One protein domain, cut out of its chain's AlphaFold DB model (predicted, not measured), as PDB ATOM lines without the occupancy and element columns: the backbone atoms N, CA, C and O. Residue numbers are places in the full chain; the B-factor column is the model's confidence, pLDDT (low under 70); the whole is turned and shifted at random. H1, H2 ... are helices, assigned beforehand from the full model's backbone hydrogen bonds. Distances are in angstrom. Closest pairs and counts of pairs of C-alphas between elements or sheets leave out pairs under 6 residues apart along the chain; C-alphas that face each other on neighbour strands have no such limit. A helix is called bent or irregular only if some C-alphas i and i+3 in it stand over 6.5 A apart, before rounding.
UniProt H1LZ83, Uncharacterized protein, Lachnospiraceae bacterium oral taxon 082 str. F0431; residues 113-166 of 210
ATOM      1  N   ALA A 113      17.473  54.909 -37.756       97.12
ATOM      2  CA  ALA A 113      16.283  55.132 -36.945       97.12
ATOM      3  C   ALA A 113      16.639  55.873 -35.649       97.12
ATOM      4  O   ALA A 113      17.643  55.581 -34.991       97.12
ATOM      5  N   THR A 114      15.778  56.803 -35.249       98.12
ATOM      6  CA  THR A 114      15.831  57.391 -33.910       98.12
ATOM      7  C   THR A 114      15.601  56.316 -32.844       98.12
ATOM      8  O   THR A 114      15.063  55.239 -33.110       98.12
ATOM      9  N   GLU A 115      15.977  56.606 -31.598       97.62
ATOM     10  CA  GLU A 115      15.765  55.672 -30.488       97.62
ATOM     11  C   GLU A 115      14.281  55.299 -30.313       97.62
ATOM     12  O   GLU A 115      13.956  54.148 -30.015       97.62
ATOM     13  N   GLU A 116      13.374  56.256 -30.521       97.88
ATOM     14  CA  GLU A 116      11.931  56.034 -30.439       97.88
ATOM     15  C   GLU A 116      11.434  55.108 -31.557       97.88
ATOM     16  O   GLU A 116      10.753  54.117 -31.280       97.88
ATOM     17  N   GLU A 117      11.839  55.362 -32.805       97.62
ATOM     18  CA  GLU A 117      11.494  54.517 -33.955       97.62
ATOM     19  C   GLU A 117      12.053  53.102 -33.807       97.62
ATOM     20  O   GLU A 117      11.351  52.129 -34.078       97.62
ATOM     21  N   ALA A 118      13.294  52.966 -33.335       97.50
ATOM     22  CA  ALA A 118      13.916  51.669 -33.105       97.50
ATOM     23  C   ALA A 118      13.151  50.857 -32.049       97.50
ATOM     24  O   ALA A 118      12.880  49.672 -32.254       97.50
ATOM     25  N   LYS A 119      12.738  51.491 -30.942       97.38
ATOM     26  CA  LYS A 119      11.909  50.844 -29.914       97.38
ATOM     27  C   LYS A 119      10.543  50.436 -30.461       97.38
ATOM     28  O   LYS A 119      10.104  49.315 -30.203       97.38
ATOM     29  N   ALA A 120       9.893  51.304 -31.232       96.62
ATOM     30  CA  ALA A 120       8.603  51.005 -31.849       96.62
ATOM     31  C   ALA A 120       8.704  49.846 -32.856       96.62
ATOM     32  O   ALA A 120       7.895  48.920 -32.811       96.62
ATOM     33  N   ALA A 121       9.728  49.846 -33.714       96.25
ATOM     34  CA  ALA A 121       9.978  48.783 -34.685       96.25
ATOM     35  C   ALA A 121      10.291  47.441 -34.004       96.25
ATOM     36  O   ALA A 121       9.763  46.407 -34.413       96.25
ATOM     37  N   ALA A 122      11.089  47.450 -32.930       95.81
ATOM     38  CA  ALA A 122      11.351  46.257 -32.128       95.81
ATOM     39  C   ALA A 122      10.064  45.712 -31.487       95.81
ATOM     40  O   ALA A 122       9.786  44.517 -31.583       95.81
ATOM     41  N   ALA A 123       9.249  46.584 -30.882       95.62
ATOM     42  CA  ALA A 123       7.974  46.197 -30.279       95.62
ATOM     43  C   ALA A 123       6.997  45.625 -31.318       95.62
ATOM     44  O   ALA A 123       6.346  44.612 -31.059       95.62
ATOM     45  N   PHE A 124       6.935  46.225 -32.509       94.44
ATOM     46  CA  PHE A 124       6.154  45.700 -33.624       94.44
ATOM     47  C   PHE A 124       6.650  44.317 -34.057       94.44
ATOM     48  O   PHE A 124       5.843  43.399 -34.185       94.44
ATOM     49  N   GLY A 125       7.967  44.143 -34.208       92.44
ATOM     50  CA  GLY A 125       8.578  42.858 -34.547       92.44
ATOM     51  C   GLY A 125       8.236  41.754 -33.545       92.44
ATOM     52  O   GLY A 125       7.834  40.660 -33.942       92.44
ATOM     53  N   VAL A 126       8.309  42.053 -32.245       91.62
ATOM     54  CA  VAL A 126       7.883  41.126 -31.184       91.62
ATOM     55  C   VAL A 126       6.390  40.824 -31.295       91.62
ATOM     56  O   VAL A 126       6.003  39.660 -31.246       91.62
ATOM     57  N   TYR A 127       5.540  41.834 -31.478       91.81
ATOM     58  CA  TYR A 127       4.094  41.642 -31.579       91.81
ATOM     59  C   TYR A 127       3.709  40.709 -32.736       91.81
ATOM     60  O   TYR A 127       2.956  39.756 -32.522       91.81
ATOM     61  N   VAL A 128       4.262  40.930 -33.936       89.31
ATOM     62  CA  VAL A 128       3.932  40.119 -35.120       89.31
ATOM     63  C   VAL A 128       4.466  38.693 -35.064       89.31
ATOM     64  O   VAL A 128       3.859  37.811 -35.655       89.31
ATOM     65  N   THR A 129       5.551  38.455 -34.323       85.94
ATOM     66  CA  THR A 129       6.156  37.120 -34.153       85.94
ATOM     67  C   THR A 129       5.692  36.384 -32.895       85.94
ATOM     68  O   THR A 129       6.113  35.255 -32.658       85.94
ATOM     69  N   THR A 130       4.831  37.000 -32.075       86.12
ATOM     70  CA  THR A 130       4.284  36.385 -30.857       86.12
ATOM     71  C   THR A 130       2.759  36.498 -30.822       86.12
ATOM     72  O   THR A 130       2.059  35.642 -31.352       86.12
ATOM     73  N   ALA A 131       2.223  37.569 -30.238       87.75
ATOM     74  CA  ALA A 131       0.796  37.754 -29.988       87.75
ATOM     75  C   ALA A 131      -0.065  37.747 -31.263       87.75
ATOM     76  O   ALA A 131      -1.241  37.391 -31.206       87.75
ATOM     77  N   PHE A 132       0.499  38.146 -32.402       89.38
ATOM     78  CA  PHE A 132      -0.204  38.204 -33.681       89.38
ATOM     79  C   PHE A 132       0.190  37.076 -34.650       89.38
ATOM     80  O   PHE A 132      -0.399  36.979 -35.721       89.38
ATOM     81  N   ASP A 133       1.123  36.198 -34.280       86.38
ATOM     82  CA  ASP A 133       1.705  35.198 -35.187       86.38
ATOM     83  C   ASP A 133       0.658  34.222 -35.752       86.38
ATOM     84  O   ASP A 133       0.574  34.034 -36.964       86.38
ATOM     85  N   GLN A 134      -0.239  33.691 -34.907       85.44
ATOM     86  CA  GLN A 134      -1.350  32.843 -35.369       85.44
ATOM     87  C   GLN A 134      -2.234  33.579 -36.379       85.44
ATOM     88  O   GLN A 134      -2.528  33.066 -37.453       85.44
ATOM     89  N   LYS A 135      -2.638  34.810 -36.050       88.19
ATOM     90  CA  LYS A 135      -3.508  35.599 -36.923       88.19
ATOM     91  C   LYS A 135      -2.812  35.937 -38.242       88.19
ATOM     92  O   LYS A 135      -3.459  35.930 -39.284       88.19
ATOM     93  N   PHE A 136      -1.510  36.211 -38.209       87.38
ATOM     94  CA  PHE A 136      -0.704  36.402 -39.409       87.38
ATOM     95  C   PHE A 136      -0.679  35.133 -40.269       87.38
ATOM     96  O   PHE A 136      -0.977  35.209 -41.459       87.38
ATOM     97  N   SER A 137      -0.402  33.977 -39.662       86.62
ATOM     98  CA  SER A 137      -0.427  32.661 -40.310       86.62
ATOM     99  C   SER A 137      -1.776  32.370 -40.974       86.62
ATOM    100  O   SER A 137      -1.805  31.986 -42.141       86.62
ATOM    101  N   ASP A 138      -2.890  32.624 -40.282       85.69
ATOM    102  CA  ASP A 138      -4.244  32.395 -40.804       85.69
ATOM    103  C   ASP A 138      -4.572  33.327 -41.982       85.69
ATOM    104  O   ASP A 138      -5.174  32.912 -42.969       85.69
ATOM    105  N   MET A 139      -4.158  34.596 -41.898       86.19
ATOM    106  CA  MET A 139      -4.403  35.591 -42.946       86.19
ATOM    107  C   MET A 139      -3.546  35.368 -44.196       86.19
ATOM    108  O   MET A 139      -3.996  35.643 -45.312       86.19
ATOM    109  N   ALA A 140      -2.299  34.938 -44.005       85.56
ATOM    110  CA  ALA A 140      -1.298  34.818 -45.059       85.56
ATOM    111  C   ALA A 140      -1.108  33.382 -45.559       85.56
ATOM    112  O   ALA A 140      -0.265  33.173 -46.427       85.56
ATOM    113  N   ASN A 141      -1.835  32.409 -44.995       86.12
ATOM    114  CA  ASN A 141      -1.618  30.981 -45.218       86.12
ATOM    115  C   ASN A 141      -0.114  30.641 -45.187       86.12
ATOM    116  O   ASN A 141       0.462  30.172 -46.167       86.12
ATOM    117  N   ALA A 142       0.535  30.999 -44.079       85.62
ATOM    118  CA  ALA A 142       1.982  30.924 -43.904       85.62
ATOM    119  C   ALA A 142       2.343  29.995 -42.741       85.62
ATOM    120  O   ALA A 142       1.530  29.742 -41.858       85.62
ATOM    121  N   ILE A 143       3.578  29.491 -42.716       82.81
ATOM    122  CA  ILE A 143       4.071  28.770 -41.538       82.81
ATOM    123  C   ILE A 143       4.347  29.804 -40.432       82.81
ATOM    124  O   ILE A 143       5.104  30.745 -40.687       82.81
ATOM    125  N   PRO A 144       3.764  29.648 -39.230       80.81
ATOM    126  CA  PRO A 144       3.987  30.568 -38.119       80.81
ATOM    127  C   PRO A 144       5.438  30.545 -37.629       80.81
ATOM    128  O   PRO A 144       6.125  29.524 -37.736       80.81
ATOM    129  N   VAL A 145       5.892  31.668 -37.071       78.94
ATOM    130  CA  VAL A 145       7.241  31.807 -36.495       78.94
ATOM    131  C   VAL A 145       7.345  31.060 -35.162       78.94
ATOM    132  O   VAL A 145       8.389  30.488 -34.842       78.94
ATOM    133  N   GLY A 146       6.258  31.043 -34.390       69.25
ATOM    134  CA  GLY A 146       6.141  30.335 -33.127       69.25
ATOM    135  C   GLY A 146       6.272  28.820 -33.291       69.25
ATOM    136  O   GLY A 146       5.640  28.186 -34.141       69.25
ATOM    137  N   VAL A 147       7.096  28.214 -32.434       62.38
ATOM    138  CA  VAL A 147       7.339  26.762 -32.433       62.38
ATOM    139  C   VAL A 147       6.242  25.978 -31.698       62.38
ATOM    140  O   VAL A 147       5.908  24.867 -32.121       62.38
ATOM    141  N   ASP A 148       5.597  26.589 -30.697       60.06
ATOM    142  CA  ASP A 148       4.651  25.941 -29.780       60.06
ATOM    143  C   ASP A 148       3.213  26.466 -29.925       60.06
ATOM    144  O   ASP A 148       2.980  27.671 -29.971       60.06
ATOM    145  N   GLY A 149       2.228  25.560 -29.931       52.16
ATOM    146  CA  GLY A 149       0.810  25.892 -29.701       52.16
ATOM    147  C   GLY A 149       0.039  26.564 -30.846       52.16
ATOM    148  O   GLY A 149      -1.148  26.834 -30.677       52.16
ATOM    149  N   VAL A 150       0.667  26.807 -31.999       60.50
ATOM    150  CA  VAL A 150       0.043  27.491 -33.146       60.50
ATOM    151  C   VAL A 150      -0.573  26.468 -34.116       60.50
ATOM    152  O   VAL A 150       0.105  25.536 -34.561       60.50
ATOM    153  N   CYS A 151      -1.866  26.628 -34.420       59.41
ATOM    154  CA  CYS A 151      -2.585  25.895 -35.461       59.41
ATOM    155  C   CYS A 151      -1.992  26.262 -36.820       59.41
ATOM    156  O   CYS A 151      -1.758  27.436 -37.108       59.41
ATOM    157  N   ARG A 152      -1.710  25.265 -37.651       73.56
ATOM    158  CA  ARG A 152      -1.022  25.478 -38.923       73.56
ATOM    159  C   ARG A 152      -1.984  25.226 -40.069       73.56
ATOM    160  O   ARG A 152      -2.812  24.327 -39.935       73.56
ATOM    161  N   PRO A 153      -1.879  25.979 -41.174       81.50
ATOM    162  CA  PRO A 153      -2.789  25.782 -42.287       81.50
ATOM    163  C   PRO A 153      -2.709  24.353 -42.822       81.50
ATOM    164  O   PRO A 153      -1.613  23.836 -43.065       81.50
ATOM    165  N   ASP A 154      -3.864  23.726 -43.048       85.88
ATOM    166  CA  ASP A 154      -3.942  22.349 -43.551       85.88
ATOM    167  C   ASP A 154      -3.201  22.179 -44.884       85.88
ATOM    168  O   ASP A 154      -2.596  21.133 -45.127       85.88
ATOM    169  N   SER A 155      -3.170  23.229 -45.713       87.88
ATOM    170  CA  SER A 155      -2.432  23.263 -46.978       87.88
ATOM    171  C   SER A 155      -0.911  23.165 -46.830       87.88
ATOM    172  O   SER A 155      -0.223  22.908 -47.812       87.88
ATOM    173  N   LEU A 156      -0.373  23.366 -45.621       89.75
ATOM    174  CA  LEU A 156       1.066  23.399 -45.340       89.75
ATOM    175  C   LEU A 156       1.537  22.308 -44.371       89.75
ATOM    176  O   LEU A 156       2.731  22.245 -44.063       89.75
ATOM    177  N   LYS A 157       0.640  21.429 -43.909       88.12
ATOM    178  CA  LYS A 157       0.958  20.406 -42.897       88.12
ATOM    179  C   LYS A 157       2.119  19.492 -43.312       88.12
ATOM    180  O   LYS A 157       2.996  19.206 -42.498       88.12
ATOM    181  N   ASP A 158       2.171  19.079 -44.579       90.75
ATOM    182  CA  ASP A 158       3.210  18.164 -45.060       90.75
ATOM    183  C   ASP A 158       4.539  18.903 -45.266       90.75
ATOM    184  O   ASP A 158       5.600  18.417 -44.868       90.75
ATOM    185  N   ALA A 159       4.488  20.124 -45.812       90.19
ATOM    186  CA  ALA A 159       5.667  20.966 -46.002       90.19
ATOM    187  C   ALA A 159       6.348  21.277 -44.663       90.19
ATOM    188  O   ALA A 159       7.574  21.264 -44.565       90.19
ATOM    189  N   GLN A 160       5.563  21.481 -43.606       85.94
ATOM    190  CA  GLN A 160       6.094  21.661 -42.264       85.94
ATOM    191  C   GLN A 160       6.849  20.418 -41.768       85.94
ATOM    192  O   GLN A 160       7.950  20.546 -41.228       85.94
ATOM    193  N   GLN A 161       6.291  19.218 -41.957       86.88
ATOM    194  CA  GLN A 161       6.971  17.979 -41.568       86.88
ATOM    195  C   GLN A 161       8.299  17.814 -42.309       86.88
ATOM    196  O   GLN A 161       9.287  17.400 -41.704       86.88
ATOM    197  N   VAL A 162       8.343  18.179 -43.592       90.00
ATOM    198  CA  VAL A 162       9.571  18.184 -44.397       90.00
ATOM    199  C   VAL A 162      10.588  19.183 -43.838       90.00
ATOM    200  O   VAL A 162      11.694  18.791 -43.480       90.00
ATOM    201  N   ILE A 163      10.201  20.452 -43.676       88.12
ATOM    202  CA  ILE A 163      11.099  21.528 -43.224       88.12
ATOM    203  C   ILE A 163      11.637  21.264 -41.813       88.12
ATOM    204  O   ILE A 163      12.801  21.547 -41.535       88.12
ATOM    205  N   SER A 164      10.829  20.679 -40.922       86.69
ATOM    206  CA  SER A 164      11.252  20.344 -39.553       86.69
ATOM    207  C   SER A 164      12.392  19.323 -39.491       86.69
ATOM    208  O   SER A 164      13.108  19.263 -38.494       86.69
ATOM    209  N   LYS A 165      12.580  18.537 -40.559       90.19
ATOM    210  CA  LYS A 165      13.655  17.549 -40.681       90.19
ATOM    211  C   LYS A 165      14.926  18.133 -41.289       90.19
ATOM    212  O   LYS A 165      15.924  17.422 -41.351       90.19
ATOM    213  N   TYR A 166      14.910  19.385 -41.755       90.50
ATOM    214  CA  TYR A 166      16.074  19.962 -42.415       90.50
ATOM    215  C   TYR A 166      17.241  20.158 -41.444       90.50
ATOM    216  O   TYR A 166      17.149  20.935 -40.491       90.50
TER     217      TYR A 166
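This is residues 113 to 166 of the 210 residues of an uncharacterized protein of Lachnospiraceae bacterium oral taxon 082 str. F0431 (UniProt H1LZ83). Picture a drawn-out row of parts: the long straight helix H1 makes one end, the short helix H2 is set crosswise near the inner end of H1, a loop of residues 141 to 153 fills the stretch after it, and H3 stands across the length at the far end. It is loosely formed, with no two helices touching, and residues 114 to 120 and 161 to 166 stick out free at the two ends. The printed part has 54 residues with three named helices, H1, H2 and H3 in that order, and no named strand; the class is all helix. The whole is loose, with a radius of gyration of the C-alphas of 14.0 A, and elongated, spanning 43 by 24 by 17 A.

Start at Ala 113 and go two residues on to find C-alpha 115 at (15.765, 55.672, -30.488), where H1 begins. H1 holds residues 115 to 129 and runs 21.2 A from first to last C-alpha, ending with C-alpha 129 at (6.156, 37.120, -34.153). After a tight link of 3 residues you reach H2, residues 133 to 140, which is 10.3 A long. Pass along residues 141 to 153, which hold no named element, and you come to H3, residues 154 to 164, 15.8 A long. Its last C-alpha, 164, is at (11.252, 20.344, -39.553). H3 is irregular: the C-alphas of Ser 155 and Asp 158 are 7.8 A apart.

Look first where H1 ends: H1 and H2 are close but not clearly touching, with 2 pairs of C-alphas within 8 A. Their closest C-alphas are those of Val 128 and Phe 136, 7.3 A apart. Their lines are about perpendicular, at 76 degrees, and their centres are 18.4 A apart. Farther along, H3 is apart from H2, and it is apart from H1 too. In the backbones of H1 and H2, every O i to N i+4 pair is within hydrogen-bond range; in H3, 5 of 7 are.

The C-alphas farthest apart are those of Thr 114 and Asp 158, at 42.7 A. Without the stretches that stand free, the body has 41 residues and spans 39 by 19 by 15 A. The link from H2 to H3 is long, with 13 residues, and its C-alphas lie 3 to 12 A from the mean of all C-alphas. The printed part has no cut. The mean pLDDT of the printed part is 86.1; look at residues 146 to 151 for the model's low confidence, under 70.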